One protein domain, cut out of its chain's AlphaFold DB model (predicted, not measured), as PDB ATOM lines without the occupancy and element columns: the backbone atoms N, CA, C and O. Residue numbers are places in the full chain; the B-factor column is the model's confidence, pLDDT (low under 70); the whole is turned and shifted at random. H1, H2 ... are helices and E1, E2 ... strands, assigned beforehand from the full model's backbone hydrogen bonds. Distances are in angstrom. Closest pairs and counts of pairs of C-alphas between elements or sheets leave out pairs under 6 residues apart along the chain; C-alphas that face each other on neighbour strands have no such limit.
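This is residues 6 to 75 of the 76 residues of the protein "Ethanolamine utilization protein EutJ" of Raoultella terrigena (UniProt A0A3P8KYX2). A small sheet of two parallel strands, E1 and E2, has helix H3 packed on it, and the long helix H1 packs on H3. At the far end from H1, residues 69 to 75, of which 69 to 74 belong to H4, stick out as a short arm. The 70 printed residues hold four named helices and two named strands, in the order H1 E1 H2 H3 E2 H4, mostly helix. The whole is flat, spanning 35 by 34 by 16 A, and only just compact, close to loose, with a radius of gyration of the C-alphas of 12.9 A.

Look first at E1, residues 32 to 35, and E2, residues 56 to 59, parallel neighbours at 22 degrees. N 33 and O 56 are within hydrogen-bond range at 2.8 A, as are N 58 and O 33 at 2.9 A. Between them in the chain come H2, residues 38 to 41, and H3, residues 43 to 53; this is a strand-helix-strand unit, two parallel strands joined through helices, with a right-handed crossover. The closest C-alphas of H3 and E2 are those of Arg 50 and Val 57, 5.7 A apart. H1, residues 6 to 25, touches H3, closest at the C-alphas of Ala 22 and Thr 53, 5.1 A; they run the same way at a tilt of 36 degrees, only just steep. H2 and H3 are close but not clearly touching, with the C-alphas of Ser 40 and Ala 46 7.3 A apart. H4, residues 67 to 74, is apart from H1, H2, H3 and E1. In H1, H3 and H4 every O i to N i+4 pair is within hydrogen-bond range; H2 is too short for one.

Find C-alpha 6 at (230.227, 242.706, 234.388); from there H1 runs 28.5 A to C-alpha 25. E1 covers 9.7 A, H2 5.8 A, H3 15.7 A and E2 10.0 A. H4 runs 11.0 A to C-alpha 74 at (248.304, 220.356, 210.587).

The C-alphas of Arg 8 and Ser 75 are the two farthest apart, 39.1 A. The printed part has no cut and no long link. Its mean pLDDT is 94.3, and no printed residue is under 70.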
ATOM      1  N   GLU A   6     229.373 243.349 235.389       85.88
ATOM      2  CA  GLU A   6     230.227 242.706 234.388       85.88
ATOM      3  C   GLU A   6     229.790 241.272 234.086       85.88
ATOM      4  O   GLU A   6     229.706 240.890 232.918       85.88
ATOM      5  N   VAL A   7     229.442 240.500 235.121       84.06
ATOM      6  CA  VAL A   7     228.925 239.133 234.961       84.06
ATOM      7  C   VAL A   7     227.615 239.151 234.177       84.06
ATOM      8  O   VAL A   7     227.426 238.325 233.285       84.06
ATOM      9  N   ARG A   8     226.752 240.139 234.435       88.94
ATOM     10  CA  ARG A   8     225.501 240.306 233.691       88.94
ATOM     11  C   ARG A   8     225.731 240.608 232.209       88.94
ATOM     12  O   ARG A   8     225.137 239.953 231.363       88.94
ATOM     13  N   ARG A   9     226.661 241.512 231.877       90.88
ATOM     14  CA  ARG A   9     227.014 241.799 230.471       90.88
ATOM     15  C   ARG A   9     227.562 240.569 229.741       90.88
ATOM     16  O   ARG A   9     227.269 240.377 228.563       90.88
ATOM     17  N   LEU A  10     228.361 239.742 230.421       90.12
ATOM     18  CA  LEU A  10     228.864 238.490 229.850       90.12
ATOM     19  C   LEU A  10     227.734 237.495 229.579       90.12
ATOM     20  O   LEU A  10     227.764 236.814 228.555       90.12
ATOM     21  N   GLN A  11     226.738 237.433 230.462       91.19
ATOM     22  CA  GLN A  11     225.553 236.613 230.253       91.19
ATOM     23  C   GLN A  11     224.720 237.115 229.064       91.19
ATOM     24  O   GLN A  11     224.411 236.315 228.185       91.19
ATOM     25  N   ASP A  12     224.450 238.421 228.967       94.19
ATOM     26  CA  ASP A  12     223.720 239.015 227.834       94.19
ATOM     27  C   ASP A  12     224.432 238.721 226.494       94.19
ATOM     28  O   ASP A  12     223.807 238.378 225.483       94.19
ATOM     29  N   LEU A  13     225.770 238.797 226.483       94.06
ATOM     30  CA  LEU A  13     226.582 238.427 225.323       94.06
ATOM     31  C   LEU A  13     226.453 236.934 224.994       94.06
ATOM     32  O   LEU A  13     226.252 236.582 223.829       94.06
ATOM     33  N   ALA A  14     226.564 236.059 225.994       94.56
ATOM     34  CA  ALA A  14     226.411 234.620 225.809       94.56
ATOM     35  C   ALA A  14     225.021 234.272 225.255       94.56
ATOM     36  O   ALA A  14     224.918 233.435 224.359       94.56
ATOM     37  N   GLU A  15     223.967 234.944 225.725       96.62
ATOM     38  CA  GLU A  15     222.592 234.735 225.267       96.62
ATOM     39  C   GLU A  15     222.444 235.129 223.802       96.62
ATOM     40  O   GLU A  15     221.948 234.330 223.003       96.62
ATOM     41  N   LYS A  16     222.945 236.305 223.408       97.25
ATOM     42  CA  LYS A  16     222.969 236.723 222.000       97.25
ATOM     43  C   LYS A  16     223.682 235.692 221.120       97.25
ATOM     44  O   LYS A  16     223.159 235.303 220.076       97.25
ATOM     45  N   MET A  17     224.865 235.239 221.535       97.00
ATOM     46  CA  MET A  17     225.652 234.257 220.782       97.00
ATOM     47  C   MET A  17     224.919 232.913 220.668       97.00
ATOM     48  O   MET A  17     224.880 232.327 219.587       97.00
ATOM     49  N   ALA A  18     224.289 232.453 221.750       97.25
ATOM     50  CA  ALA A  18     223.539 231.205 221.763       97.25
ATOM     51  C   ALA A  18     222.309 231.248 220.842       97.25
ATOM     52  O   ALA A  18     222.044 230.264 220.157       97.25
ATOM     53  N   HIS A  19     221.595 232.378 220.761       98.31
ATOM     54  CA  HIS A  19     220.453 232.534 219.849       98.31
ATOM     55  C   HIS A  19     220.878 232.513 218.377       98.31
ATOM     56  O   HIS A  19     220.236 231.849 217.561       98.31
ATOM     57  N   LEU A  20     221.982 233.186 218.034       97.94
ATOM     58  CA  LEU A  20     222.539 233.139 216.676       97.94
ATOM     59  C   LEU A  20     222.908 231.706 216.279       97.94
ATOM     60  O   LEU A  20     222.588 231.256 215.177       97.94
ATOM     61  N   VAL A  21     223.546 230.973 217.194       97.31
ATOM     62  CA  VAL A  21     223.901 229.569 216.976       97.31
ATOM     63  C   VAL A  21     222.650 228.698 216.868       97.31
ATOM     64  O   VAL A  21     222.559 227.927 215.922       97.31
ATOM     65  N   ALA A  22     221.655 228.851 217.746       97.19
ATOM     66  CA  ALA A  22     220.401 228.097 217.682       97.19
ATOM     67  C   ALA A  22     219.695 228.267 216.325       97.19
ATOM     68  O   ALA A  22     219.332 227.275 215.693       97.19
ATOM     69  N   GLY A  23     219.583 229.508 215.837       97.44
ATOM     70  CA  GLY A  23     219.005 229.798 214.524       97.44
ATOM     71  C   GLY A  23     219.787 229.152 213.378       97.44
ATOM     72  O   GLY A  23     219.192 228.584 212.465       97.44
ATOM     73  N   ARG A  24     221.125 229.165 213.443       96.56
ATOM     74  CA  ARG A  24     221.970 228.504 212.439       96.56
ATOM     75  C   ARG A  24     221.837 226.980 212.477       96.56
ATOM     76  O   ARG A  24     221.832 226.351 211.423       96.56
ATOM     77  N   LEU A  25     221.746 226.395 213.668       96.19
ATOM     78  CA  LEU A  25     221.663 224.948 213.862       96.19
ATOM     79  C   LEU A  25     220.301 224.361 213.480       96.19
ATOM     80  O   LEU A  25     220.238 223.164 213.231       96.19
ATOM     81  N   ALA A  26     219.239 225.165 213.373       94.25
ATOM     82  CA  ALA A  26     217.902 224.694 212.990       94.25
ATOM     83  C   ALA A  26     217.867 223.937 211.645       94.25
ATOM     84  O   ALA A  26     216.965 223.142 211.406       94.25
ATOM     85  N   GLN A  27     218.857 224.165 210.777       95.50
ATOM     86  CA  GLN A  27     218.974 223.537 209.458       95.50
ATOM     87  C   GLN A  27     219.822 222.252 209.456       95.50
ATOM     88  O   GLN A  27     220.022 221.661 208.398       95.50
ATOM     89  N   TYR A  28     220.352 221.828 210.608       95.62
ATOM     90  CA  TYR A  28     221.308 220.726 210.701       95.62
ATOM     91  C   TYR A  28     220.924 219.742 211.819       95.62
ATOM     92  O   TYR A  28     220.525 220.166 212.908       95.62
ATOM     93  N   PRO A  29     221.097 218.424 211.610       94.19
ATOM     94  CA  PRO A  29     220.881 217.423 212.650       94.19
ATOM     95  C   PRO A  29     222.069 217.411 213.627       94.19
ATOM     96  O   PRO A  29     222.967 216.581 213.535       94.19
ATOM     97  N   VAL A  30     222.108 218.389 214.537       96.31
ATOM     98  CA  VAL A  30     223.174 218.523 215.543       96.31
ATOM     99  C   VAL A  30     222.681 218.077 216.914       96.31
ATOM    100  O   VAL A  30     221.717 218.636 217.441       96.31
ATOM    101  N   ASP A  31     223.390 217.121 217.513       94.75
ATOM    102  CA  ASP A  31     223.093 216.586 218.850       94.75
ATOM    103  C   ASP A  31     223.963 217.208 219.948       94.75
ATOM    104  O   ASP A  31     223.516 217.390 221.087       94.75
ATOM    105  N   VAL A  32     225.212 217.553 219.610       97.56
ATOM    106  CA  VAL A  32     226.227 218.015 220.562       97.56
ATOM    107  C   VAL A  32     226.934 219.264 220.045       97.56
ATOM    108  O   VAL A  32     227.379 219.317 218.901       97.56
ATOM    109  N   ILE A  33     227.078 220.256 220.919       97.19
ATOM    110  CA  ILE A  33     227.859 221.472 220.703       97.19
ATOM    111  C   ILE A  33     229.120 221.387 221.562       97.19
ATOM    112  O   ILE A  33     229.038 221.263 222.785       97.19
ATOM    113  N   TYR A  34     230.288 221.501 220.933       96.94
ATOM    114  CA  TYR A  34     231.570 221.613 221.626       96.94
ATOM    115  C   TYR A  34     231.980 223.086 221.697       96.94
ATOM    116  O   TYR A  34     232.245 223.709 220.671       96.94
ATOM    117  N   LEU A  35     232.009 223.655 222.904       96.25
ATOM    118  CA  LEU A  35     232.422 225.040 223.124       96.25
ATOM    119  C   LEU A  35     233.937 225.132 223.328       96.25
ATOM    120  O   LEU A  35     234.509 224.466 224.197       96.25
ATOM    121  N   VAL A  36     234.562 225.983 222.515       96.69
ATOM    122  CA  VAL A  36     236.010 226.215 222.461       96.69
ATOM    123  C   VAL A  36     236.311 227.715 222.350       96.69
ATOM    124  O   VAL A  36     235.411 228.540 222.191       96.69
ATOM    125  N   GLY A  37     237.588 228.087 222.431       94.62
ATOM    126  CA  GLY A  37     238.051 229.475 222.389       94.62
ATOM    127  C   GLY A  37     238.039 230.150 223.761       94.62
ATOM    128  O   GLY A  37     237.302 229.761 224.666       94.62
ATOM    129  N   GLY A  38     238.871 231.184 223.929       92.19
ATOM    130  CA  GLY A  38     239.124 231.816 225.232       92.19
ATOM    131  C   GLY A  38     237.873 232.325 225.951       92.19
ATOM    132  O   GLY A  38     237.753 232.140 227.159       92.19
ATOM    133  N   ALA A  39     236.913 232.882 225.206       88.88
ATOM    134  CA  ALA A  39     235.656 233.388 225.756       88.88
ATOM    135  C   ALA A  39     234.780 232.285 226.379       88.88
ATOM    136  O   ALA A  39     234.080 232.533 227.352       88.88
ATOM    137  N   SER A  40     234.858 231.048 225.884       91.44
ATOM    138  CA  SER A  40     234.059 229.938 226.421       91.44
ATOM    139  C   SER A  40     234.577 229.384 227.754       91.44
ATOM    140  O   SER A  40     233.981 228.459 228.290       91.44
ATOM    141  N   ARG A  41     235.669 229.933 228.316       89.50
ATOM    142  CA  ARG A  41     236.172 229.553 229.651       89.50
ATOM    143  C   ARG A  41     235.193 229.889 230.776       89.50
ATOM    144  O   ARG A  41     235.249 229.245 231.821       89.50
ATOM    145  N   PHE A  42     234.326 230.877 230.578       87.94
ATOM    146  CA  PHE A  42     233.329 231.281 231.564       87.94
ATOM    147  C   PHE A  42     232.170 230.279 231.603       87.94
ATOM    148  O   PHE A  42     231.509 230.060 230.590       87.94
ATOM    149  N   HIS A  43     231.890 229.704 232.777       79.81
ATOM    150  CA  HIS A  43     230.869 228.657 232.933       79.81
ATOM    151  C   HIS A  43     229.470 229.107 232.471       79.81
ATOM    152  O   HIS A  43     228.713 228.299 231.933       79.81
ATOM    153  N   GLN A  44     229.150 230.406 232.591       84.94
ATOM    154  CA  GLN A  44     227.873 230.956 232.121       84.94
ATOM    155  C   GLN A  44     227.625 230.679 230.632       84.94
ATOM    156  O   GLN A  44     226.478 230.484 230.241       84.94
ATOM    157  N   PHE A  45     228.669 230.613 229.795       92.31
ATOM    158  CA  PHE A  45     228.502 230.328 228.369       92.31
ATOM    159  C   PHE A  45     227.923 228.936 228.143       92.31
ATOM    160  O   PHE A  45     226.981 228.785 227.370       92.31
ATOM    161  N   ALA A  46     228.454 227.918 228.818       93.69
ATOM    162  CA  ALA A  46     227.976 226.558 228.628       93.69
ATOM    163  C   ALA A  46     226.513 226.413 229.064       93.69
ATOM    164  O   ALA A  46     225.716 225.829 228.332       93.69
ATOM    165  N   ASP A  47     226.138 226.996 230.201       94.31
ATOM    166  CA  ASP A  47     224.767 226.922 230.714       94.31
ATOM    167  C   ASP A  47     223.774 227.690 229.841       94.31
ATOM    168  O   ASP A  47     222.715 227.159 229.499       94.31
ATOM    169  N   VAL A  48     224.137 228.900 229.406       96.44
ATOM    170  CA  VAL A  48     223.316 229.694 228.484       96.44
ATOM    171  C   VAL A  48     223.134 228.961 227.158       96.44
ATOM    172  O   VAL A  48     222.012 228.848 226.671       96.44
ATOM    173  N   PHE A  49     224.197 228.387 226.590       97.12
ATOM    174  CA  PHE A  49     224.079 227.618 225.353       97.12
ATOM    175  C   PHE A  49     223.202 226.377 225.529       97.12
ATOM    176  O   PHE A  49     222.381 226.111 224.653       97.12
ATOM    177  N   ARG A  50     223.309 225.642 226.648       96.88
ATOM    178  CA  ARG A  50     222.426 224.491 226.933       96.88
ATOM    179  C   ARG A  50     220.970 224.927 226.970       96.88
ATOM    180  O   ARG A  50     220.143 224.340 226.279       96.88
ATOM    181  N   LYS A  51     220.677 225.978 227.741       96.69
ATOM    182  CA  LYS A  51     219.321 226.501 227.920       96.69
ATOM    183  C   LYS A  51     218.724 227.005 226.605       96.69
ATOM    184  O   LYS A  51     217.592 226.660 226.291       96.69
ATOM    185  N   THR A  52     219.475 227.792 225.839       97.06
ATOM    186  CA  THR A  52     218.973 228.449 224.623       97.06
ATOM    187  C   THR A  52     218.874 227.498 223.433       97.06
ATOM    188  O   THR A  52     217.937 227.595 222.650       97.06
ATOM    189  N   THR A  53     219.829 226.577 223.267       96.44
ATOM    190  CA  THR A  53     219.847 225.675 222.099       96.44
ATOM    191  C   THR A  53     219.079 224.374 222.332       96.44
ATOM    192  O   THR A  53     218.745 223.686 221.370       96.44
ATOM    193  N   GLY A  54     218.847 223.993 223.595       95.81
ATOM    194  CA  GLY A  54     218.290 222.689 223.962       95.81
ATOM    195  C   GLY A  54     219.198 221.505 223.605       95.81
ATOM    196  O   GLY A  54     218.758 220.358 223.638       95.81
ATOM    197  N   LYS A  55     220.457 221.759 223.226       96.62
ATOM    198  CA  LYS A  55     221.421 220.732 222.817       96.62
ATOM    199  C   LYS A  55     222.331 220.334 223.967       96.62
ATOM    200  O   LYS A  55     222.523 221.072 224.937       96.62
ATOM    201  N   ARG A  56     222.966 219.167 223.828       97.69
ATOM    202  CA  ARG A  56     224.070 218.796 224.712       97.69
ATOM    203  C   ARG A  56     225.231 219.746 224.441       97.69
ATOM    204  O   ARG A  56     225.682 219.850 223.306       97.69
ATOM    205  N   VAL A  57     225.738 220.411 225.474       97.38
ATOM    206  CA  VAL A  57     226.895 221.307 225.347       97.38
ATOM    207  C   VAL A  57     228.043 220.791 226.196       97.38
ATOM    208  O   VAL A  57     227.892 220.601 227.408       97.38
ATOM    209  N   ILE A  58     229.188 220.592 225.554       96.38
ATOM    210  CA  ILE A  58     230.438 220.158 226.171       96.38
ATOM    211  C   ILE A  58     231.430 221.313 226.058       96.38
ATOM    212  O   ILE A  58     231.860 221.673 224.965       96.38
ATOM    213  N   GLN A  59     231.787 221.909 227.192       95.31
ATOM    214  CA  GLN A  59     232.867 222.889 227.255       95.31
ATOM    215  C   GLN A  59     234.193 222.138 227.378       95.31
ATOM    216  O   GLN A  59     234.334 221.273 228.243       95.31
ATOM    217  N   ALA A  60     235.158 222.452 226.516       95.00
ATOM    218  CA  ALA A  60     236.484 221.854 226.608       95.00
ATOM    219  C   ALA A  60     237.168 222.222 227.938       95.00
ATOM    220  O   ALA A  60     237.016 223.339 228.428       95.00
ATOM    221  N   THR A  61     237.970 221.313 228.501       93.44
ATOM    222  CA  THR A  61     238.695 221.544 229.768       93.44
ATOM    223  C   THR A  61     239.646 222.740 229.680       93.44
ATOM    224  O   THR A  61     239.746 223.534 230.611       93.44
ATOM    225  N   HIS A  62     240.297 222.912 228.526       94.38
ATOM    226  CA  HIS A  62     241.163 224.050 228.220       94.38
ATOM    227  C   HIS A  62     240.687 224.729 226.926       94.38
ATOM    228  O   HIS A  62     241.337 224.599 225.890       94.38
ATOM    229  N   PRO A  63     239.557 225.462 226.944       94.81
ATOM    230  CA  PRO A  63     238.905 225.909 225.713       94.81
ATOM    231  C   PRO A  63     239.765 226.869 224.889       94.81
ATOM    232  O   PRO A  63     239.751 226.810 223.661       94.81
ATOM    233  N   LEU A  64     240.568 227.711 225.552       96.25
ATOM    234  CA  LEU A  64     241.533 228.611 224.907       96.25
ATOM    235  C   LEU A  64     242.550 227.863 224.033       96.25
ATOM    236  O   LEU A  64     243.031 228.413 223.048       96.25
ATOM    237  N   LEU A  65     242.874 226.624 224.401       96.25
ATOM    238  CA  LEU A  65     243.942 225.842 223.798       96.25
ATOM    239  C   LEU A  65     243.424 224.790 222.820       96.25
ATOM    240  O   LEU A  65     244.200 223.941 222.432       96.25
ATOM    241  N   VAL A  66     242.152 224.782 222.420       96.81
ATOM    242  CA  VAL A  66     241.693 223.751 221.469       96.81
ATOM    243  C   VAL A  66     242.197 224.045 220.055       96.81
ATOM    244  O   VAL A  66     242.710 223.160 219.376       96.81
ATOM    245  N   THR A  67     242.105 225.303 219.618       96.38
ATOM    246  CA  THR A  67     242.467 225.694 218.249       96.38
ATOM    247  C   THR A  67     243.980 225.681 217.977       96.38
ATOM    248  O   THR A  67     244.366 225.120 216.954       96.38
ATOM    249  N   PRO A  68     244.863 226.243 218.837       95.94
ATOM    250  CA  PRO A  68     246.294 226.322 218.517       95.94
ATOM    251  C   PRO A  68     246.995 224.961 218.319       95.94
ATOM    252  O   PRO A  68     247.697 224.810 217.322       95.94
ATOM    253  N   PRO A  69     246.791 223.936 219.170       95.38
ATOM    254  CA  PRO A  69     247.297 222.585 218.929       95.38
ATOM    255  C   PRO A  69     246.715 221.954 217.667       95.38
ATOM    256  O   PRO A  69     247.449 221.295 216.943       95.38
ATOM    257  N   GLY A  70     245.434 222.194 217.363       94.38
ATOM    258  CA  GLY A  70     244.831 221.749 216.104       94.38
ATOM    259  C   GLY A  70     245.576 222.301 214.887       94.38
ATOM    260  O   GLY A  70     245.904 221.547 213.977       94.38
ATOM    261  N   ILE A  71     245.938 223.588 214.903       97.12
ATOM    262  CA  ILE A  71     246.799 224.184 213.870       97.12
ATOM    263  C   ILE A  71     248.163 223.486 213.845       97.12
ATOM    264  O   ILE A  71     248.602 223.073 212.777       97.12
ATOM    265  N   ALA A  72     248.806 223.301 215.002       97.06
ATOM    266  CA  ALA A  72     250.134 222.690 215.090       97.06
ATOM    267  C   ALA A  72     250.173 221.239 214.564       97.06
ATOM    268  O   ALA A  72     251.160 220.805 213.979       97.06
ATOM    269  N   MET A  73     249.086 220.482 214.730       96.88
ATOM    270  CA  MET A  73     248.946 219.124 214.186       96.88
ATOM    271  C   MET A  73     248.888 219.098 212.651       96.88
ATOM    272  O   MET A  73     249.233 218.083 212.043       96.88
ATOM    273  N   HIS A  74     248.458 220.202 212.034       94.31
ATOM    274  CA  HIS A  74     248.304 220.356 210.587       94.31
ATOM    275  C   HIS A  74     249.358 221.269 209.944       94.31
ATOM    276  O   HIS A  74     249.411 221.345 208.721       94.31
ATOM    277  N   SER A  75     250.214 221.925 210.732       81.94
ATOM    278  CA  SER A  75     251.377 222.658 210.236       81.94
ATOM    279  C   SER A  75     252.506 221.670 209.939       81.94
ATOM    280  O   SER A  75     253.395 221.453 210.765       81.94
TER     281      SER A  75